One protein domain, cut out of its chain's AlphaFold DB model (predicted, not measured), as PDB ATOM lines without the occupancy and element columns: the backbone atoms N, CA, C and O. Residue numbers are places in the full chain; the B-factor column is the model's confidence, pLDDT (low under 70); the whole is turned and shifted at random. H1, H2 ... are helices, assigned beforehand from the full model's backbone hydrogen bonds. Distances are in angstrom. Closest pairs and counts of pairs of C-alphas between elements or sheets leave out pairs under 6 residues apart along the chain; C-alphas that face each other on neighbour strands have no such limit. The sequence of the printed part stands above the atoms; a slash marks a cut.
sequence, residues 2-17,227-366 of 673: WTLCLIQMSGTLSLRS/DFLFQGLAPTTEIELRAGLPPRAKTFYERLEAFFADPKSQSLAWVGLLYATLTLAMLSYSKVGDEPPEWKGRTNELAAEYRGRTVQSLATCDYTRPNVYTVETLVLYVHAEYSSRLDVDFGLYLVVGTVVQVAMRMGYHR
ATOM      1  N   TRP A   2      61.916 166.146   6.405       25.11
ATOM      2  CA  TRP A   2      60.684 166.710   5.813       25.11
ATOM      3  C   TRP A   2      60.906 167.761   4.707       25.11
ATOM      4  O   TRP A   2      60.387 167.619   3.603       25.11
ATOM      5  N   THR A   3      61.769 168.753   4.947       27.41
ATOM      6  CA  THR A   3      62.158 169.765   3.947       27.41
ATOM      7  C   THR A   3      62.884 169.183   2.737       27.41
ATOM      8  O   THR A   3      62.698 169.685   1.638       27.41
ATOM      9  N   LEU A   4      63.674 168.119   2.895       33.09
ATOM     10  CA  LEU A   4      64.351 167.460   1.771       33.09
ATOM     11  C   LEU A   4      63.352 166.695   0.894       33.09
ATOM     12  O   LEU A   4      63.456 166.766  -0.323       33.09
ATOM     13  N   CYS A   5      62.342 166.057   1.496       30.97
ATOM     14  CA  CYS A   5      61.251 165.413   0.762       30.97
ATOM     15  C   CYS A   5      60.428 166.449  -0.033       30.97
ATOM     16  O   CYS A   5      60.203 166.281  -1.230       30.97
ATOM     17  N   LEU A   6      60.095 167.591   0.588       32.75
ATOM     18  CA  LEU A   6      59.449 168.717  -0.098       32.75
ATOM     19  C   LEU A   6      60.330 169.329  -1.202       32.75
ATOM     20  O   LEU A   6      59.822 169.598  -2.287       32.75
ATOM     21  N   ILE A   7      61.639 169.508  -0.995       34.53
ATOM     22  CA  ILE A   7      62.576 170.006  -2.025       34.53
ATOM     23  C   ILE A   7      62.688 169.020  -3.201       34.53
ATOM     24  O   ILE A   7      62.713 169.444  -4.355       34.53
ATOM     25  N   GLN A   8      62.689 167.713  -2.929       36.31
ATOM     26  CA  GLN A   8      62.731 166.646  -3.935       36.31
ATOM     27  C   GLN A   8      61.421 166.543  -4.747       36.31
ATOM     28  O   GLN A   8      61.436 165.972  -5.837       36.31
ATOM     29  N   MET A   9      60.319 167.134  -4.258       36.84
ATOM     30  CA  MET A   9      58.996 167.161  -4.908       36.84
ATOM     31  C   MET A   9      58.585 168.532  -5.481       36.84
ATOM     32  O   MET A   9      57.781 168.589  -6.407       36.84
ATOM     33  N   SER A  10      59.165 169.644  -5.018       31.28
ATOM     34  CA  SER A  10      58.796 171.017  -5.433       31.28
ATOM     35  C   SER A  10      59.344 171.442  -6.807       31.28
ATOM     36  O   SER A  10      59.323 172.625  -7.142       31.28
ATOM     37  N   GLY A  11      59.842 170.503  -7.619       36.25
ATOM     38  CA  GLY A  11      60.440 170.783  -8.932       36.25
ATOM     39  C   GLY A  11      59.465 171.342  -9.976       36.25
ATOM     40  O   GLY A  11      59.899 171.993 -10.924       36.25
ATOM     41  N   THR A  12      58.158 171.134  -9.792       36.09
ATOM     42  CA  THR A  12      57.095 171.618 -10.684       36.09
ATOM     43  C   THR A  12      55.803 171.871  -9.931       36.09
ATOM     44  O   THR A  12      55.268 170.930  -9.356       36.09
ATOM     45  N   LEU A  13      55.270 173.098 -10.033       29.00
ATOM     46  CA  LEU A  13      53.845 173.421 -10.260       29.00
ATOM     47  C   LEU A  13      53.590 174.931 -10.079       29.00
ATOM     48  O   LEU A  13      53.187 175.383  -9.016       29.00
ATOM     49  N   SER A  14      53.773 175.717 -11.142       32.03
ATOM     50  CA  SER A  14      53.127 177.033 -11.289       32.03
ATOM     51  C   SER A  14      53.125 177.439 -12.763       32.03
ATOM     52  O   SER A  14      54.105 177.975 -13.267       32.03
ATOM     53  N   LEU A  15      52.053 177.102 -13.491       32.94
ATOM     54  CA  LEU A  15      51.961 177.366 -14.938       32.94
ATOM     55  C   LEU A  15      50.547 177.712 -15.433       32.94
ATOM     56  O   LEU A  15      50.255 177.634 -16.619       32.94
ATOM     57  N   ARG A  16      49.653 178.121 -14.523       35.75
ATOM     58  CA  ARG A  16      48.294 178.601 -14.860       35.75
ATOM     59  C   ARG A  16      48.082 180.102 -14.633       35.75
ATOM     60  O   ARG A  16      46.972 180.588 -14.796       35.75
ATOM     61  N   SER A  17      49.143 180.827 -14.287       42.19
ATOM     62  CA  SER A  17      49.163 182.282 -14.074       42.19
ATOM     63  C   SER A  17      50.158 183.007 -14.994       42.19
ATOM     64  O   SER A  17      50.470 184.171 -14.761       42.19
ATOM     65  N   ASP A 227      44.194 150.851  -1.222       56.03
ATOM     66  CA  ASP A 227      43.293 152.003  -1.174       56.03
ATOM     67  C   ASP A 227      44.007 153.307  -1.550       56.03
ATOM     68  O   ASP A 227      44.902 153.781  -0.847       56.03
ATOM     69  N   PHE A 228      43.600 153.902  -2.673       60.41
ATOM     70  CA  PHE A 228      44.311 155.016  -3.291       60.41
ATOM     71  C   PHE A 228      43.532 156.339  -3.201       60.41
ATOM     72  O   PHE A 228      42.332 156.358  -3.442       60.41
ATOM     73  N   LEU A 229      44.201 157.471  -2.933       49.28
ATOM     74  CA  LEU A 229      43.552 158.770  -2.628       49.28
ATOM     75  C   LEU A 229      42.517 159.271  -3.660       49.28
ATOM     76  O   LEU A 229      41.594 159.998  -3.298       49.28
ATOM     77  N   PHE A 230      42.661 158.911  -4.939       54.38
ATOM     78  CA  PHE A 230      41.715 159.288  -6.005       54.38
ATOM     79  C   PHE A 230      40.716 158.182  -6.378       54.38
ATOM     80  O   PHE A 230      39.872 158.377  -7.252       54.38
ATOM     81  N   GLN A 231      40.812 157.024  -5.734       52.28
ATOM     82  CA  GLN A 231      39.876 155.920  -5.854       52.28
ATOM     83  C   GLN A 231      38.858 156.078  -4.724       52.28
ATOM     84  O   GLN A 231      39.217 156.034  -3.552       52.28
ATOM     85  N   GLY A 232      37.601 156.363  -5.074       44.47
ATOM     86  CA  GLY A 232      36.567 156.705  -4.095       44.47
ATOM     87  C   GLY A 232      36.318 155.566  -3.110       44.47
ATOM     88  O   GLY A 232      35.611 154.617  -3.441       44.47
ATOM     89  N   LEU A 233      36.904 155.670  -1.916       53.19
ATOM     90  CA  LEU A 233      36.688 154.724  -0.826       53.19
ATOM     91  C   LEU A 233      35.259 154.840  -0.296       53.19
ATOM     92  O   LEU A 233      34.625 155.895  -0.401       53.19
ATOM     93  N   ALA A 234      34.770 153.764   0.320       59.88
ATOM     94  CA  ALA A 234      33.512 153.808   1.049       59.88
ATOM     95  C   ALA A 234      33.579 154.927   2.115       59.88
ATOM     96  O   ALA A 234      34.551 154.972   2.882       59.88
ATOM     97  N   PRO A 235      32.597 155.848   2.159       52.66
ATOM     98  CA  PRO A 235      32.584 156.919   3.144       52.66
ATOM     99  C   PRO A 235      32.344 156.329   4.539       52.66
ATOM    100  O   PRO A 235      31.297 155.746   4.806       52.66
ATOM    101  N   THR A 236      33.324 156.496   5.425       67.62
ATOM    102  CA  THR A 236      33.283 156.050   6.825       67.62
ATOM    103  C   THR A 236      32.960 157.230   7.739       67.62
ATOM    104  O   THR A 236      33.392 158.358   7.482       67.62
ATOM    105  N   THR A 237      32.202 156.988   8.813       75.69
ATOM    106  CA  THR A 237      31.817 158.061   9.738       75.69
ATOM    107  C   THR A 237      32.998 158.553  10.581       75.69
ATOM    108  O   THR A 237      33.928 157.819  10.912       75.69
ATOM    109  N   GLU A 238      32.943 159.820  10.993       64.75
ATOM    110  CA  GLU A 238      33.932 160.438  11.888       64.75
ATOM    111  C   GLU A 238      34.060 159.708  13.247       64.75
ATOM    112  O   GLU A 238      35.107 159.780  13.890       64.75
ATOM    113  N   ILE A 239      33.022 158.982  13.677       73.44
ATOM    114  CA  ILE A 239      33.030 158.172  14.905       73.44
ATOM    115  C   ILE A 239      33.859 156.896  14.695       73.44
ATOM    116  O   ILE A 239      34.753 156.611  15.489       73.44
ATOM    117  N   GLU A 240      33.625 156.170  13.600       71.56
ATOM    118  CA  GLU A 240      34.383 154.960  13.245       71.56
ATOM    119  C   GLU A 240      35.876 155.253  13.033       71.56
ATOM    120  O   GLU A 240      36.724 154.514  13.531       71.56
ATOM    121  N   LEU A 241      36.214 156.373  12.375       69.88
ATOM    122  CA  LEU A 241      37.612 156.796  12.199       69.88
ATOM    123  C   LEU A 241      38.332 157.046  13.531       69.88
ATOM    124  O   LEU A 241      39.543 156.858  13.608       69.88
ATOM    125  N   ARG A 242      37.617 157.459  14.580       73.25
ATOM    126  CA  ARG A 242      38.199 157.689  15.911       73.25
ATOM    127  C   ARG A 242      38.304 156.416  16.747       73.25
ATOM    128  O   ARG A 242      39.215 156.314  17.561       73.25
ATOM    129  N   ALA A 243      37.400 155.459  16.539       72.25
ATOM    130  CA  ALA A 243      37.361 154.203  17.285       72.25
ATOM    131  C   ALA A 243      38.498 153.224  16.919       72.25
ATOM    132  O   ALA A 243      38.891 152.413  17.751       72.25
ATOM    133  N   GLY A 244      39.044 153.299  15.699       61.41
ATOM    134  CA  GLY A 244      40.059 152.366  15.180       61.41
ATOM    135  C   GLY A 244      41.521 152.632  15.580       61.41
ATOM    136  O   GLY A 244      42.418 152.241  14.834       61.41
ATOM    137  N   LEU A 245      41.792 153.320  16.696       60.19
ATOM    138  CA  LEU A 245      43.142 153.789  17.054       60.19
ATOM    139  C   LEU A 245      43.798 153.018  18.224       60.19
ATOM    140  O   LEU A 245      43.191 152.909  19.290       60.19
ATOM    141  N   PRO A 246      45.059 152.553  18.083       52.62
ATOM    142  CA  PRO A 246      45.808 151.867  19.140       52.62
ATOM    143  C   PRO A 246      46.544 152.827  20.113       52.62
ATOM    144  O   PRO A 246      46.871 153.961  19.751       52.62
ATOM    145  N   PRO A 247      46.879 152.382  21.340       50.84
ATOM    146  CA  PRO A 247      47.756 153.097  22.285       50.84
ATOM    147  C   PRO A 247      49.259 152.887  21.981       50.84
ATOM    148  O   PRO A 247      49.616 151.874  21.393       50.84
ATOM    149  N   ARG A 248      50.235 153.699  22.430       48.72
ATOM    150  CA  ARG A 248      50.374 155.163  22.664       48.72
ATOM    151  C   ARG A 248      51.910 155.501  22.570       48.72
ATOM    152  O   ARG A 248      52.709 154.583  22.718       48.72
ATOM    153  N   ALA A 249      52.373 156.765  22.425       41.28
ATOM    154  CA  ALA A 249      53.820 157.154  22.581       41.28
ATOM    155  C   ALA A 249      54.104 158.654  22.967       41.28
ATOM    156  O   ALA A 249      53.217 159.475  22.804       41.28
ATOM    157  N   LYS A 250      55.330 159.050  23.419       48.03
ATOM    158  CA  LYS A 250      55.609 159.958  24.593       48.03
ATOM    159  C   LYS A 250      55.551 161.523  24.612       48.03
ATOM    160  O   LYS A 250      55.615 162.071  25.703       48.03
ATOM    161  N   THR A 251      55.362 162.278  23.529       52.88
ATOM    162  CA  THR A 251      55.052 163.755  23.611       52.88
ATOM    163  C   THR A 251      53.915 164.148  22.684       52.88
ATOM    164  O   THR A 251      53.006 164.893  23.033       52.88
ATOM    165  N   PHE A 252      53.878 163.451  21.558       57.09
ATOM    166  CA  PHE A 252      52.649 162.908  21.013       57.09
ATOM    167  C   PHE A 252      51.638 162.437  22.100       57.09
ATOM    168  O   PHE A 252      50.451 162.681  21.904       57.09
ATOM    169  N   TYR A 253      52.080 161.881  23.252       60.19
ATOM    170  CA  TYR A 253      51.220 161.438  24.373       60.19
ATOM    171  C   TYR A 253      50.262 162.543  24.787       60.19
ATOM    172  O   TYR A 253      49.086 162.264  24.830       60.19
ATOM    173  N   GLU A 254      50.692 163.781  25.039       65.19
ATOM    174  CA  GLU A 254      49.790 164.799  25.608       65.19
ATOM    175  C   GLU A 254      48.569 165.054  24.707       65.19
ATOM    176  O   GLU A 254      47.429 165.090  25.168       65.19
ATOM    177  N   ARG A 255      48.791 165.147  23.387       63.94
ATOM    178  CA  ARG A 255      47.710 165.311  22.399       63.94
ATOM    179  C   ARG A 255      46.931 164.022  22.159       63.94
ATOM    180  O   ARG A 255      45.736 164.081  21.898       63.94
ATOM    181  N   LEU A 256      47.592 162.873  22.254       69.44
ATOM    182  CA  LEU A 256      46.983 161.553  22.125       69.44
ATOM    183  C   LEU A 256      46.127 161.180  23.346       69.44
ATOM    184  O   LEU A 256      45.104 160.529  23.206       69.44
ATOM    185  N   GLU A 257      46.524 161.602  24.538       72.12
ATOM    186  CA  GLU A 257      45.823 161.417  25.805       72.12
ATOM    187  C   GLU A 257      44.643 162.375  25.888       72.12
ATOM    188  O   GLU A 257      43.546 161.931  26.210       72.12
ATOM    189  N   ALA A 258      44.819 163.634  25.471       71.75
ATOM    190  CA  ALA A 258      43.704 164.546  25.232       71.75
ATOM    191  C   ALA A 258      42.715 163.984  24.192       71.75
ATOM    192  O   ALA A 258      41.508 164.078  24.392       71.75
ATOM    193  N   PHE A 259      43.206 163.340  23.127       76.12
ATOM    194  CA  PHE A 259      42.370 162.664  22.132       76.12
ATOM    195  C   PHE A 259      41.661 161.412  22.678       76.12
ATOM    196  O   PHE A 259      40.491 161.198  22.386       76.12
ATOM    197  N   PHE A 260      42.322 160.578  23.482       77.56
ATOM    198  CA  PHE A 260      41.670 159.415  24.096       77.56
ATOM    199  C   PHE A 260      40.710 159.803  25.235       77.56
ATOM    200  O   PHE A 260      39.810 159.026  25.541       77.56
ATOM    201  N   ALA A 261      40.874 160.983  25.843       81.25
ATOM    202  CA  ALA A 261      39.935 161.549  26.814       81.25
ATOM    203  C   ALA A 261      38.721 162.213  26.135       81.25
ATOM    204  O   ALA A 261      37.585 161.961  26.530       81.25
ATOM    205  N   ASP A 262      38.947 163.018  25.093       81.25
ATOM    206  CA  ASP A 262      37.914 163.519  24.183       81.25
ATOM    207  C   ASP A 262      38.353 163.329  22.719       81.25
ATOM    208  O   ASP A 262      39.162 164.114  22.203       81.25
ATOM    209  N   PRO A 263      37.770 162.353  21.999       80.06
ATOM    210  CA  PRO A 263      38.076 162.124  20.592       80.06
ATOM    211  C   PRO A 263      37.803 163.336  19.688       80.06
ATOM    212  O   PRO A 263      38.415 163.456  18.623       80.06
ATOM    213  N   LYS A 264      36.916 164.260  20.090       80.75
ATOM    214  CA  LYS A 264      36.605 165.486  19.333       80.75
ATOM    215  C   LYS A 264      37.649 166.594  19.498       80.75
ATOM    216  O   LYS A 264      37.643 167.529  18.700       80.75
ATOM    217  N   SER A 265      38.575 166.473  20.452       79.44
ATOM    218  CA  SER A 265      39.603 167.487  20.731       79.44
ATOM    219  C   SER A 265      40.594 167.720  19.581       79.44
ATOM    220  O   SER A 265      41.210 168.784  19.512       79.44
ATOM    221  N   GLN A 266      40.756 166.754  18.666       82.62
ATOM    222  CA  GLN A 266      41.671 166.849  17.522       82.62
ATOM    223  C   GLN A 266      40.939 166.838  16.174       82.62
ATOM    224  O   GLN A 266      39.935 166.152  15.966       82.62
ATOM    225  N   SER A 267      41.506 167.581  15.217       83.12
ATOM    226  CA  SER A 267      41.017 167.629  13.834       83.12
ATOM    227  C   SER A 267      41.161 166.280  13.117       83.12
ATOM    228  O   SER A 267      42.121 165.545  13.345       83.12
ATOM    229  N   LEU A 268      40.278 166.002  12.157       86.69
ATOM    230  CA  LEU A 268      40.362 164.799  11.319       86.69
ATOM    231  C   LEU A 268      41.676 164.688  10.523       86.69
ATOM    232  O   LEU A 268      42.163 163.584  10.310       86.69
ATOM    233  N   ALA A 269      42.313 165.804  10.148       80.25
ATOM    234  CA  ALA A 269      43.640 165.761   9.528       80.25
ATOM    235  C   ALA A 269      44.718 165.233  10.494       80.25
ATOM    236  O   ALA A 269      45.606 164.507  10.072       80.25
ATOM    237  N   TRP A 270      44.617 165.533  11.793       86.12
ATOM    238  CA  TRP A 270      45.506 164.969  12.815       86.12
ATOM    239  C   TRP A 270      45.241 163.474  13.052       86.12
ATOM    240  O   TRP A 270      46.181 162.700  13.209       86.12
ATOM    241  N   VAL A 271      43.975 163.040  12.998       88.62
ATOM    242  CA  VAL A 271      43.619 161.608  13.012       88.62
ATOM    243  C   VAL A 271      44.236 160.892  11.799       88.62
ATOM    244  O   VAL A 271      44.850 159.837  11.946       88.62
ATOM    245  N   GLY A 272      44.184 161.514  10.617       89.44
ATOM    246  CA  GLY A 272      44.890 161.042   9.424       89.44
ATOM    247  C   GLY A 272      46.414 160.989   9.597       89.44
ATOM    248  O   GLY A 272      47.031 160.006   9.195       89.44
ATOM    249  N   LEU A 273      47.029 161.995  10.233       86.06
ATOM    250  CA  LEU A 273      48.469 162.024  10.536       86.06
ATOM    251  C   LEU A 273      48.891 160.817  11.385       86.06
ATOM    252  O   LEU A 273      49.929 160.197  11.133       86.06
ATOM    253  N   LEU A 274      48.071 160.476  12.381       87.06
ATOM    254  CA  LEU A 274      48.279 159.321  13.241       87.06
ATOM    255  C   LEU A 274      48.162 158.012  12.453       87.06
ATOM    256  O   LEU A 274      49.093 157.210  12.487       87.06
ATOM    257  N   TYR A 275      47.100 157.821  11.667       91.25
ATOM    258  CA  TYR A 275      46.977 156.639  10.807       91.25
ATOM    259  C   TYR A 275      48.123 156.506   9.790       91.25
ATOM    260  O   TYR A 275      48.630 155.402   9.581       91.25
ATOM    261  N   ALA A 276      48.617 157.610   9.223       87.88
ATOM    262  CA  ALA A 276      49.769 157.590   8.323       87.88
ATOM    263  C   ALA A 276      51.055 157.157   9.054       87.88
ATOM    264  O   ALA A 276      51.865 156.396   8.521       87.88
ATOM    265  N   THR A 277      51.216 157.594  10.307       86.69
ATOM    266  CA  THR A 277      52.330 157.197  11.181       86.69
ATOM    267  C   THR A 277      52.248 155.712  11.551       86.69
ATOM    268  O   THR A 277      53.247 155.001  11.452       86.69
ATOM    269  N   LEU A 278      51.058 155.213  11.902       87.94
ATOM    270  CA  LEU A 278      50.811 153.796  12.196       87.94
ATOM    271  C   LEU A 278      51.031 152.912  10.966       87.94
ATOM    272  O   LEU A 278      51.636 151.852  11.081       87.94
ATOM    273  N   THR A 279      50.627 153.373   9.781       89.81
ATOM    274  CA  THR A 279      50.903 152.696   8.504       89.81
ATOM    275  C   THR A 279      52.405 152.472   8.318       89.81
ATOM    276  O   THR A 279      52.836 151.361   8.021       89.81
ATOM    277  N   LEU A 280      53.218 153.514   8.528       85.38
ATOM    278  CA  LEU A 280      54.677 153.428   8.414       85.38
ATOM    279  C   LEU A 280      55.299 152.522   9.487       85.38
ATOM    280  O   LEU A 280      56.230 151.781   9.176       85.38
ATOM    281  N   ALA A 281      54.775 152.538  10.716       85.44
ATOM    282  CA  ALA A 281      55.220 151.644  11.784       85.44
ATOM    283  C   ALA A 281      54.929 150.168  11.457       85.44
ATOM    284  O   ALA A 281      55.824 149.334  11.544       85.44
ATOM    285  N   MET A 282      53.714 149.851  10.999       88.19
ATOM    286  CA  MET A 282      53.322 148.488  10.622       88.19
ATOM    287  C   MET A 282      54.111 147.967   9.411       88.19
ATOM    288  O   MET A 282      54.587 146.833   9.431       88.19
ATOM    289  N   LEU A 283      54.339 148.812   8.393       83.44
ATOM    290  CA  LEU A 283      55.239 148.484   7.279       83.44
ATOM    291  C   LEU A 283      56.681 148.247   7.751       83.44
ATOM    292  O   LEU A 283      57.365 147.401   7.182       83.44
ATOM    293  N   SER A 284      57.151 148.979   8.768       82.31
ATOM    294  CA  SER A 284      58.481 148.767   9.347       82.31
ATOM    295  C   SER A 284      58.574 147.412  10.042       82.31
ATOM    296  O   SER A 284      59.469 146.641   9.705       82.31
ATOM    297  N   TYR A 285      57.631 147.102  10.939       82.62
ATOM    298  CA  TYR A 285      57.596 145.827  11.660       82.62
ATOM    299  C   TYR A 285      57.580 144.628  10.709       82.62
ATOM    300  O   TYR A 285      58.365 143.698  10.871       82.62
ATOM    301  N   SER A 286      56.748 144.669   9.663       82.19
ATOM    302  CA  SER A 286      56.672 143.543   8.726       82.19
ATOM    303  C   SER A 286      57.949 143.322   7.924       82.19
ATOM    304  O   SER A 286      58.316 142.191   7.614       82.19
ATOM    305  N   LYS A 287      58.644 144.408   7.576       75.69
ATOM    306  CA  LYS A 287      59.824 144.352   6.709       75.69
ATOM    307  C   LYS A 287      61.135 144.111   7.455       75.69
ATOM    308  O   LYS A 287      62.082 143.627   6.842       75.69
ATOM    309  N   VAL A 288      61.197 144.455   8.741       76.88
ATOM    310  CA  VAL A 288      62.294 144.074   9.648       76.88
ATOM    311  C   VAL A 288      62.063 142.665  10.211       76.88
ATOM    312  O   VAL A 288      63.024 141.944  10.463       76.88
ATOM    313  N   GLY A 289      60.804 142.242  10.362       76.62
ATOM    314  CA  GLY A 289      60.436 140.950  10.948       76.62
ATOM    315  C   GLY A 289      60.392 140.954  12.481       76.62
ATOM    316  O   GLY A 289      60.165 139.907  13.083       76.62
ATOM    317  N   ASP A 290      60.557 142.117  13.120       80.75
ATOM    318  CA  ASP A 290      60.457 142.337  14.569       80.75
ATOM    319  C   ASP A 290      59.002 142.561  15.027       80.75
ATOM    320  O   ASP A 290      58.717 143.359  15.922       80.75
ATOM    321  N   GLU A 291      58.058 141.857  14.397       84.50
ATOM    322  CA  GLU A 291      56.625 142.026  14.638       84.50
ATOM    323  C   GLU A 291      56.252 141.714  16.101       84.50
ATOM    324  O   GLU A 291      56.504 140.597  16.575       84.50
ATOM    325  N   PRO A 292      55.597 142.648  16.821       84.44
ATOM    326  CA  PRO A 292      55.126 142.402  18.178       84.44
ATOM    327  C   PRO A 292      54.192 141.183  18.243       84.44
ATOM    328  O   PRO A 292      53.396 140.983  17.319       84.44
ATOM    329  N   PRO A 293      54.215 140.387  19.335       83.94
ATOM    330  CA  PRO A 293      53.423 139.157  19.441       83.94
ATOM    331  C   PRO A 293      51.923 139.340  19.164       83.94
ATOM    332  O   PRO A 293      51.288 138.446  18.615       83.94
ATOM    333  N   GLU A 294      51.378 140.511  19.500       83.00
ATOM    334  CA  GLU A 294      49.974 140.897  19.301       83.00
ATOM    335  C   GLU A 294      49.573 141.063  17.823       83.00
ATOM    336  O   GLU A 294      48.401 140.902  17.474       83.00
ATOM    337  N   TRP A 295      50.527 141.397  16.947       81.19
ATOM    338  CA  TRP A 295      50.287 141.750  15.539       81.19
ATOM    339  C   TRP A 295      50.997 140.818  14.552       81.19
ATOM    340  O   TRP A 295      50.964 141.062  13.344       81.19
ATOM    341  N   LYS A 296      51.620 139.748  15.052       84.38
ATOM    342  CA  LYS A 296      52.397 138.793  14.260       84.38
ATOM    343  C   LYS A 296      51.563 138.190  13.122       84.38
ATOM    344  O   LYS A 296      50.489 137.639  13.350       84.38
ATOM    345  N   GLY A 297      52.059 138.311  11.894       84.06
ATOM    346  CA  GLY A 297      51.391 137.912  10.653       84.06
ATOM    347  C   GLY A 297      50.302 138.874  10.154       84.06
ATOM    348  O   GLY A 297      49.782 138.661   9.065       84.06
ATOM    349  N   ARG A 298      49.959 139.930  10.908       85.38
ATOM    350  CA  ARG A 298      48.852 140.866  10.610       85.38
ATOM    351  C   ARG A 298      49.302 142.296  10.307       85.38
ATOM    352  O   ARG A 298      48.497 143.120   9.885       85.38
ATOM    353  N   THR A 299      50.578 142.608  10.503       86.75
ATOM    354  CA  THR A 299      51.170 143.940  10.278       86.75
ATOM    355  C   THR A 299      50.877 144.509   8.882       86.75
ATOM    356  O   THR A 299      50.470 145.660   8.778       86.75
ATOM    357  N   ASN A 300      51.003 143.724   7.804       85.25
ATOM    358  CA  ASN A 300      50.707 144.188   6.440       85.25
ATOM    359  C   ASN A 300      49.216 144.486   6.218       85.25
ATOM    360  O   ASN A 300      48.889 145.446   5.520       85.25
ATOM    361  N   GLU A 301      48.319 143.708   6.829       87.50
ATOM    362  CA  GLU A 301      46.871 143.950   6.778       87.50
ATOM    363  C   GLU A 301      46.516 145.233   7.538       87.50
ATOM    364  O   GLU A 301      45.843 146.110   7.001       87.50
ATOM    365  N   LEU A 302      47.058 145.401   8.750       87.06
ATOM    366  CA  LEU A 302      46.904 146.616   9.555       87.06
ATOM    367  C   LEU A 302      47.503 147.843   8.851       87.06
ATOM    368  O   LEU A 302      46.913 148.918   8.872       87.06
ATOM    369  N   ALA A 303      48.643 147.695   8.168       89.12
ATOM    370  CA  ALA A 303      49.214 148.751   7.339       89.12
ATOM    371  C   ALA A 303      48.291 149.132   6.171       89.12
ATOM    372  O   ALA A 303      48.188 150.311   5.838       89.12
ATOM    373  N   ALA A 304      47.624 148.162   5.540       86.69
ATOM    374  CA  ALA A 304      46.643 148.438   4.496       86.69
ATOM    375  C   ALA A 304      45.410 149.162   5.058       86.69
ATOM    376  O   ALA A 304      45.044 150.207   4.519       86.69
ATOM    377  N   GLU A 305      44.850 148.690   6.178       88.19
ATOM    378  CA  GLU A 305      43.715 149.347   6.831       88.19
ATOM    379  C   GLU A 305      44.067 150.783   7.242       88.19
ATOM    380  O   GLU A 305      43.385 151.720   6.832       88.19
ATOM    381  N   TYR A 306      45.153 150.997   7.991       91.38
ATOM    382  CA  TYR A 306      45.561 152.335   8.429       91.38
ATOM    383  C   TYR A 306      45.862 153.273   7.245       91.38
ATOM    384  O   TYR A 306      45.578 154.473   7.325       91.38
ATOM    385  N   ARG A 307      46.340 152.756   6.102       90.50
ATOM    386  CA  ARG A 307      46.472 153.546   4.867       90.50
ATOM    387  C   ARG A 307      45.099 153.986   4.345       90.50
ATOM    388  O   ARG A 307      44.915 155.174   4.076       90.50
ATOM    389  N   GLY A 308      44.125 153.078   4.293       88.94
ATOM    390  CA  GLY A 308      42.729 153.389   3.970       88.94
ATOM    391  C   GLY A 308      42.126 154.430   4.923       88.94
ATOM    392  O   GLY A 308      41.608 155.453   4.475       88.94
ATOM    393  N   ARG A 309      42.296 154.261   6.245       89.69
ATOM    394  CA  ARG A 309      41.858 155.233   7.271       89.69
ATOM    395  C   ARG A 309      42.508 156.610   7.101       89.69
ATOM    396  O   ARG A 309      41.851 157.629   7.324       89.69
ATOM    397  N   THR A 310      43.770 156.665   6.667       92.62
ATOM    398  CA  THR A 310      44.473 157.920   6.335       92.62
ATOM    399  C   THR A 310      43.782 158.645   5.180       92.62
ATOM    400  O   THR A 310      43.480 159.835   5.287       92.62
ATOM    401  N   VAL A 311      43.485 157.924   4.093       91.69
ATOM    402  CA  VAL A 311      42.780 158.459   2.918       91.69
ATOM    403  C   VAL A 311      41.367 158.917   3.283       91.69
ATOM    404  O   VAL A 311      40.985 160.034   2.934       91.69
ATOM    405  N   GLN A 312      40.615 158.112   4.041       90.81
ATOM    406  CA  GLN A 312      39.289 158.480   4.547       90.81
ATOM    407  C   GLN A 312      39.349 159.754   5.402       90.81
ATOM    408  O   GLN A 312      38.569 160.675   5.183       90.81
ATOM    409  N   SER A 313      40.316 159.862   6.316       90.94
ATOM    410  CA  SER A 313      40.498 161.050   7.165       90.94
ATOM    411  C   SER A 313      40.796 162.312   6.345       90.94
ATOM    412  O   SER A 313      40.221 163.370   6.604       90.94
ATOM    413  N   LEU A 314      41.651 162.205   5.318       89.38
ATOM    414  CA  LEU A 314      41.961 163.298   4.388       89.38
ATOM    415  C   LEU A 314      40.743 163.715   3.552       89.38
ATOM    416  O   LEU A 314      40.494 164.910   3.392       89.38
ATOM    417  N   ALA A 315      39.982 162.751   3.033       89.12
ATOM    418  CA  ALA A 315      38.778 163.009   2.247       89.12
ATOM    419  C   ALA A 315      37.682 163.682   3.094       89.12
ATOM    420  O   ALA A 315      37.148 164.715   2.694       89.12
ATOM    421  N   THR A 316      37.401 163.151   4.288       88.25
ATOM    422  CA  THR A 316      36.366 163.674   5.195       88.25
ATOM    423  C   THR A 316      36.717 165.058   5.749       88.25
ATOM    424  O   THR A 316      35.819 165.866   5.969       88.25
ATOM    425  N   CYS A 317      38.003 165.382   5.936       84.19
ATOM    426  CA  CYS A 317      38.415 166.721   6.380       84.19
ATOM    427  C   CYS A 317      38.522 167.775   5.261       84.19
ATOM    428  O   CYS A 317      38.936 168.893   5.552       84.19
ATOM    429  N   ASP A 318      38.164 167.431   4.014       85.69
ATOM    430  CA  ASP A 318      38.396 168.235   2.804       85.69
ATOM    431  C   ASP A 318      39.842 168.757   2.733       85.69
ATOM    432  O   ASP A 318      40.120 169.940   2.936       85.69
ATOM    433  N   TYR A 319      40.784 167.873   2.385       83.69
ATOM    434  CA  TYR A 319      42.202 168.219   2.204       83.69
ATOM    435  C   TYR A 319      42.470 169.372   1.209       83.69
ATOM    436  O   TYR A 319      43.596 169.872   1.138       83.69
ATOM    437  N   THR A 320      41.469 169.830   0.442       83.12
ATOM    438  CA  THR A 320      41.588 171.019  -0.420       83.12
ATOM    439  C   THR A 320      41.470 172.345   0.349       83.12
ATOM    440  O   THR A 320      41.921 173.380  -0.168       83.12
ATOM    441  N   ARG A 321      40.946 172.299   1.587       80.81
ATOM    442  CA  ARG A 321      40.874 173.361   2.607       80.81
ATOM    443  C   ARG A 321      41.847 173.049   3.758       80.81
ATOM    444  O   ARG A 321      41.433 172.619   4.834       80.81
ATOM    445  N   PRO A 322      43.158 173.220   3.546       79.38
ATOM    446  CA  PRO A 322      44.151 172.647   4.438       79.38
ATOM    447  C   PRO A 322      44.240 173.352   5.792       79.38
ATOM    448  O   PRO A 322      44.134 174.576   5.896       79.38
ATOM    449  N   ASN A 323      44.522 172.556   6.818       78.12
ATOM    450  CA  ASN A 323      44.867 172.986   8.166       78.12
ATOM    451  C   ASN A 323      46.329 172.627   8.492       78.12
ATOM    452  O   ASN A 323      47.033 172.031   7.678       78.12
ATOM    453  N   VAL A 324      46.771 172.966   9.707       76.50
ATOM    454  CA  VAL A 324      48.151 172.807  10.217       76.50
ATOM    455  C   VAL A 324      48.702 171.369  10.276       76.50
ATOM    456  O   VAL A 324      49.834 171.193  10.713       76.50
ATOM    457  N   TYR A 325      47.925 170.355   9.881       79.88
ATOM    458  CA  TYR A 325      48.369 168.957   9.781       79.88
ATOM    459  C   TYR A 325      48.188 168.357   8.379       79.88
ATOM    460  O   TYR A 325      48.586 167.214   8.136       79.88
ATOM    461  N   THR A 326      47.532 169.067   7.451       81.12
ATOM    462  CA  THR A 326      47.133 168.500   6.154       81.12
ATOM    463  C   THR A 326      48.344 168.186   5.274       81.12
ATOM    464  O   THR A 326      48.371 167.132   4.641       81.12
ATOM    465  N   VAL A 327      49.362 169.055   5.249       79.81
ATOM    466  CA  VAL A 327      50.589 168.833   4.461       79.81
ATOM    467  C   VAL A 327      51.391 167.672   5.036       79.81
ATOM    468  O   VAL A 327      51.816 166.792   4.294       79.81
ATOM    469  N   GLU A 328      51.556 167.636   6.353       80.25
ATOM    470  CA  GLU A 328      52.300 166.612   7.079       80.25
ATOM    471  C   GLU A 328      51.665 165.229   6.858       80.25
ATOM    472  O   GLU A 328      52.365 164.271   6.525       80.25
ATOM    473  N   THR A 329      50.334 165.145   6.930       85.44
ATOM    474  CA  THR A 329      49.570 163.914   6.667       85.44
ATOM    475  C   THR A 329      49.705 163.456   5.219       85.44
ATOM    476  O   THR A 329      49.963 162.281   4.968       85.44
ATOM    477  N   LEU A 330      49.582 164.377   4.257       85.62
ATOM    478  CA  LEU A 330      49.763 164.075   2.836       85.62
ATOM    479  C   LEU A 330      51.193 163.597   2.523       85.62
ATOM    480  O   LEU A 330      51.364 162.665   1.739       85.62
ATOM    481  N   VAL A 331      52.216 164.186   3.154       82.56
ATOM    482  CA  VAL A 331      53.618 163.756   3.013       82.56
ATOM    483  C   VAL A 331      53.831 162.355   3.595       82.56
ATOM    484  O   VAL A 331      54.462 161.528   2.935       82.56
ATOM    485  N   LEU A 332      53.288 162.049   4.780       82.38
ATOM    486  CA  LEU A 332      53.384 160.701   5.355       82.38
ATOM    487  C   LEU A 332      52.614 159.660   4.536       82.38
ATOM    488  O   LEU A 332      53.139 158.571   4.326       82.38
ATOM    489  N   TYR A 333      51.426 159.993   4.021       88.19
ATOM    490  CA  TYR A 333      50.672 159.117   3.121       88.19
ATOM    491  C   TYR A 333      51.477 158.785   1.855       88.19
ATOM    492  O   TYR A 333      51.664 157.615   1.525       88.19
ATOM    493  N   VAL A 334      52.047 159.798   1.193       83.62
ATOM    494  CA  VAL A 334      52.928 159.600   0.030       83.62
ATOM    495  C   VAL A 334      54.147 158.743   0.392       83.62
ATOM    496  O   VAL A 334      54.529 157.864  -0.377       83.62
ATOM    497  N   HIS A 335      54.751 158.951   1.566       80.44
ATOM    498  CA  HIS A 335      55.880 158.140   2.019       80.44
ATOM    499  C   HIS A 335      55.488 156.683   2.313       80.44
ATOM    500  O   HIS A 335      56.254 155.773   1.991       80.44
ATOM    501  N   ALA A 336      54.294 156.447   2.862       83.00
ATOM    502  CA  ALA A 336      53.744 155.113   3.079       83.00
ATOM    503  C   ALA A 336      53.500 154.385   1.750       83.00
ATOM    504  O   ALA A 336      53.905 153.234   1.617       83.00
ATOM    505  N   GLU A 337      52.938 155.068   0.750       82.12
ATOM    506  CA  GLU A 337      52.741 154.535  -0.606       82.12
ATOM    507  C   GLU A 337      54.067 154.148  -1.278       82.12
ATOM    508  O   GLU A 337      54.218 153.016  -1.744       82.12
ATOM    509  N   TYR A 338      55.064 155.040  -1.248       76.06
ATOM    510  CA  TYR A 338      56.427 154.749  -1.719       76.06
ATOM    511  C   TYR A 338      57.102 153.601  -0.957       76.06
ATOM    512  O   TYR A 338      57.979 152.937  -1.505       76.06
ATOM    513  N   SER A 339      56.718 153.377   0.302       75.38
ATOM    514  CA  SER A 339      57.252 152.293   1.129       75.38
ATOM    515  C   SER A 339      56.555 150.957   0.863       75.38
ATOM    516  O   SER A 339      57.185 149.920   1.042       75.38
ATOM    517  N   SER A 340      55.291 150.945   0.432       74.75
ATOM    518  CA  SER A 340      54.551 149.713   0.119       74.75
ATOM    519  C   SER A 340      54.687 149.221  -1.326       74.75
ATOM    520  O   SER A 340      54.337 148.076  -1.587       74.75
ATOM    521  N   ARG A 341      55.171 150.044  -2.267       73.25
ATOM    522  CA  ARG A 341      55.226 149.701  -3.703       73.25
ATOM    523  C   ARG A 341      56.659 149.505  -4.213       73.25
ATOM    524  O   ARG A 341      57.573 150.231  -3.826       73.25
ATOM    525  N   LEU A 342      56.840 148.548  -5.129       66.06
ATOM    526  CA  LEU A 342      58.116 148.293  -5.819       66.06
ATOM    527  C   LEU A 342      58.332 149.183  -7.056       66.06
ATOM    528  O   LEU A 342      59.487 149.413  -7.424       66.06
ATOM    529  N   ASP A 343      57.251 149.689  -7.650       67.12
ATOM    530  CA  ASP A 343      57.206 150.579  -8.818       67.12
ATOM    531  C   ASP A 343      56.297 151.796  -8.520       67.12
ATOM    532  O   ASP A 343      55.411 151.717  -7.664       67.12
ATOM    533  N   VAL A 344      56.495 152.925  -9.216       65.75
ATOM    534  CA  VAL A 344      55.703 154.156  -9.012       65.75
ATOM    535  C   VAL A 344      54.586 154.294 -10.050       65.75
ATOM    536  O   VAL A 344      54.833 154.500 -11.237       65.75
ATOM    537  N   ASP A 345      53.330 154.274  -9.602       67.12
ATOM    538  CA  ASP A 345      52.186 154.538 -10.479       67.12
ATOM    539  C   ASP A 345      52.020 156.026 -10.812       67.12
ATOM    540  O   ASP A 345      52.227 156.903  -9.969       67.12
ATOM    541  N   PHE A 346      51.506 156.319 -12.016       72.44
ATOM    542  CA  PHE A 346      51.177 157.689 -12.441       72.44
ATOM    543  C   PHE A 346      50.280 158.427 -11.433       72.44
ATOM    544  O   PHE A 346      50.437 159.628 -11.211       72.44
ATOM    545  N   GLY A 347      49.369 157.696 -10.781       73.25
ATOM    546  CA  GLY A 347      48.519 158.237  -9.728       73.25
ATOM    547  C   GLY A 347      49.317 158.877  -8.590       73.25
ATOM    548  O   GLY A 347      48.954 159.965  -8.146       73.25
ATOM    549  N   LEU A 348      50.406 158.256  -8.122       75.12
ATOM    550  CA  LEU A 348      51.151 158.760  -6.962       75.12
ATOM    551  C   LEU A 348      51.802 160.123  -7.258       75.12
ATOM    552  O   LEU A 348      51.845 160.984  -6.382       75.12
ATOM    553  N   TYR A 349      52.190 160.388  -8.511       75.00
ATOM    554  CA  TYR A 349      52.630 161.724  -8.932       75.00
ATOM    555  C   TYR A 349      51.510 162.772  -8.896       75.00
ATOM    556  O   TYR A 349      51.783 163.933  -8.591       75.00
ATOM    557  N   LEU A 350      50.251 162.393  -9.147       79.69
ATOM    558  CA  LEU A 350      49.113 163.300  -8.948       79.69
ATOM    559  C   LEU A 350      48.953 163.653  -7.463       79.69
ATOM    560  O   LEU A 350      48.728 164.821  -7.144       79.69
ATOM    561  N   VAL A 351      49.147 162.685  -6.555       80.62
ATOM    562  CA  VAL A 351      49.128 162.934  -5.102       80.62
ATOM    563  C   VAL A 351      50.256 163.891  -4.728       80.62
ATOM    564  O   VAL A 351      49.988 164.932  -4.134       80.62
ATOM    565  N   VAL A 352      51.495 163.621  -5.156       78.69
ATOM    566  CA  VAL A 352      52.644 164.530  -4.967       78.69
ATOM    567  C   VAL A 352      52.322 165.944  -5.468       78.69
ATOM    568  O   VAL A 352      52.551 166.922  -4.755       78.69
ATOM    569  N   GLY A 353      51.707 166.061  -6.648       76.12
ATOM    570  CA  GLY A 353      51.239 167.331  -7.197       76.12
ATOM    571  C   GLY A 353      50.220 168.045  -6.301       76.12
ATOM    572  O   GLY A 353      50.327 169.259  -6.106       76.12
ATOM    573  N   THR A 354      49.269 167.319  -5.703       82.25
ATOM    574  CA  THR A 354      48.349 167.901  -4.708       82.25
ATOM    575  C   THR A 354      49.061 168.333  -3.427       82.25
ATOM    576  O   THR A 354      48.764 169.422  -2.942       82.25
ATOM    577  N   VAL A 355      50.051 167.579  -2.927       81.94
ATOM    578  CA  VAL A 355      50.835 167.969  -1.737       81.94
ATOM    579  C   VAL A 355      51.541 169.303  -1.975       81.94
ATOM    580  O   VAL A 355      51.429 170.218  -1.159       81.94
ATOM    581  N   VAL A 356      52.205 169.455  -3.127       75.44
ATOM    582  CA  VAL A 356      52.891 170.699  -3.514       75.44
ATOM    583  C   VAL A 356      51.904 171.866  -3.618       75.44
ATOM    584  O   VAL A 356      52.160 172.935  -3.066       75.44
ATOM    585  N   GLN A 357      50.747 171.673  -4.262       79.06
ATOM    586  CA  GLN A 357      49.718 172.716  -4.376       79.06
ATOM    587  C   GLN A 357      49.145 173.131  -3.012       79.06
ATOM    588  O   GLN A 357      48.941 174.321  -2.768       79.06
ATOM    589  N   VAL A 358      48.904 172.172  -2.117       76.81
ATOM    590  CA  VAL A 358      48.397 172.416  -0.761       76.81
ATOM    591  C   VAL A 358      49.441 173.151   0.091       76.81
ATOM    592  O   VAL A 358      49.125 174.188   0.677       76.81
ATOM    593  N   ALA A 359      50.702 172.711   0.074       73.19
ATOM    594  CA  ALA A 359      51.806 173.388   0.757       73.19
ATOM    595  C   ALA A 359      52.032 174.817   0.226       73.19
ATOM    596  O   ALA A 359      52.275 175.752   0.996       73.19
ATOM    597  N   MET A 360      51.880 175.029  -1.089       72.69
ATOM    598  CA  MET A 360      51.905 176.368  -1.678       72.69
ATOM    599  C   MET A 360      50.746 177.239  -1.176       72.69
ATOM    600  O   MET A 360      51.003 178.375  -0.775       72.69
ATOM    601  N   ARG A 361      49.507 176.725  -1.121       71.81
ATOM    602  CA  ARG A 361      48.343 177.450  -0.567       71.81
ATOM    603  C   ARG A 361      48.538 177.841   0.900       71.81
ATOM    604  O   ARG A 361      48.210 178.965   1.262       71.81
ATOM    605  N   MET A 362      49.122 176.958   1.710       65.00
ATOM    606  CA  MET A 362      49.457 177.238   3.113       65.00
ATOM    607  C   MET A 362      50.664 178.173   3.300       65.00
ATOM    608  O   MET A 362      50.947 178.595   4.416       65.00
ATOM    609  N   GLY A 363      51.387 178.525   2.232       61.03
ATOM    610  CA  GLY A 363      52.499 179.472   2.305       61.03
ATOM    611  C   GLY A 363      53.867 178.872   2.649       61.03
ATOM    612  O   GLY A 363      54.798 179.648   2.831       61.03
ATOM    613  N   TYR A 364      54.048 177.544   2.640       59.53
ATOM    614  CA  TYR A 364      55.349 176.882   2.906       59.53
ATOM    615  C   TYR A 364      56.445 177.246   1.878       59.53
ATOM    616  O   TYR A 364      57.617 176.948   2.073       59.53
ATOM    617  N   HIS A 365      56.070 177.896   0.771       66.38
ATOM    618  CA  HIS A 365      56.976 178.438  -0.245       66.38
ATOM    619  C   HIS A 365      57.552 179.825   0.109       66.38
ATOM    620  O   HIS A 365      58.342 180.372  -0.661       66.38
ATOM    621  N   ARG A 366      57.102 180.443   1.210       55.19
ATOM    622  CA  ARG A 366      57.522 181.781   1.644       55.19
ATOM    623  C   ARG A 366      58.771 181.680   2.516       55.19
ATOM    624  O   ARG A 366      58.905 180.768   3.323       55.19
TER     625      ARG A 366
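This is residues 2 to 17 and 227 to 366 of the 673 residues of an uncharacterized protein of Pseudogymnoascus destructans (strain ATCC MYA-4855 / 20631-21) (UniProt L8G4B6). Three long helices, H4, H5 and H6, form the core, an up-and-down bundle in which each runs against the one before it, and H7 folds back along H6 outside this trio as a fourth helix. The short helices lie round it: H2 and H3 near H4, H1 near H6 and H7. The printed part has 156 residues with seven named helices, H1 to H7 in order, and no named strand; the class is all helix. The whole is compact, with a radius of gyration of the C-alphas of 15.8 A, and spans 53 by 37 by 31 A.

The longest helix is H4, residues 268 to 288, 30.2 A from first to last C-alpha, beginning with C-alpha 268 at (40.362, 164.799, 11.319). H5, residues 299 to 316, measures 25.2 A, and H6, residues 326 to 340, measures 21.1 A. H7, residues 346 to 361, measures 23.2 A and ends with C-alpha 361 at (48.343, 177.450, -0.567). The shorter helices are H1, residues 2 to 9, 10.9 A, beginning with C-alpha 2 at (60.684, 166.710, 5.813); H2, residues 238 to 243, 8.9 A; and H3, residues 252 to 261, 14.0 A.

H4 and H5 form a helical hairpin; they touch at a shallow tilt of 18 degrees, opposite ways, and their closest C-alphas, those of Gly 272 and Thr 310, are 4.4 A apart. H4 and H6 touch at a shallow tilt of 22 degrees, the same way, with the C-alphas of Leu 273 and Thr 329 closest at 4.4 A. H5 touches H6 with residues 307 to 314 alone, the closest C-alphas being those of Thr 310 and Tyr 333 at 7.1 A. H6 and H7 form a helical hairpin at a shallow tilt of 20 degrees, with the C-alphas of Val 327 and Ala 359 closest at 6.0 A. H7 is apart from H4 and H5. H1 and H7 only just touch, with 3 pairs of C-alphas within 8 A, the closest being Met 9 and Val 352 at 6.9 A. H2 and H5 only just touch, also with 3 pairs, the closest C-alphas being those of Leu 241 and Arg 309 at 6.7 A. H3 touches no helix but is near H4. In each of the seven helices every O i to N i+4 pair is within hydrogen-bond range.

The C-alphas farthest apart, those of Ser 17 and Pro 293, are 54.8 A apart. Residues 18 to 226 are cut out, and C-alphas 17 and 227 are 33.4 A apart across the cut. Of the links that are printed whole, none is long, and H6 to H7 is tight. The mean pLDDT of the printed part is 72.0; 50 residues are under 70, among them residues 2 to 17 and 244 to 256.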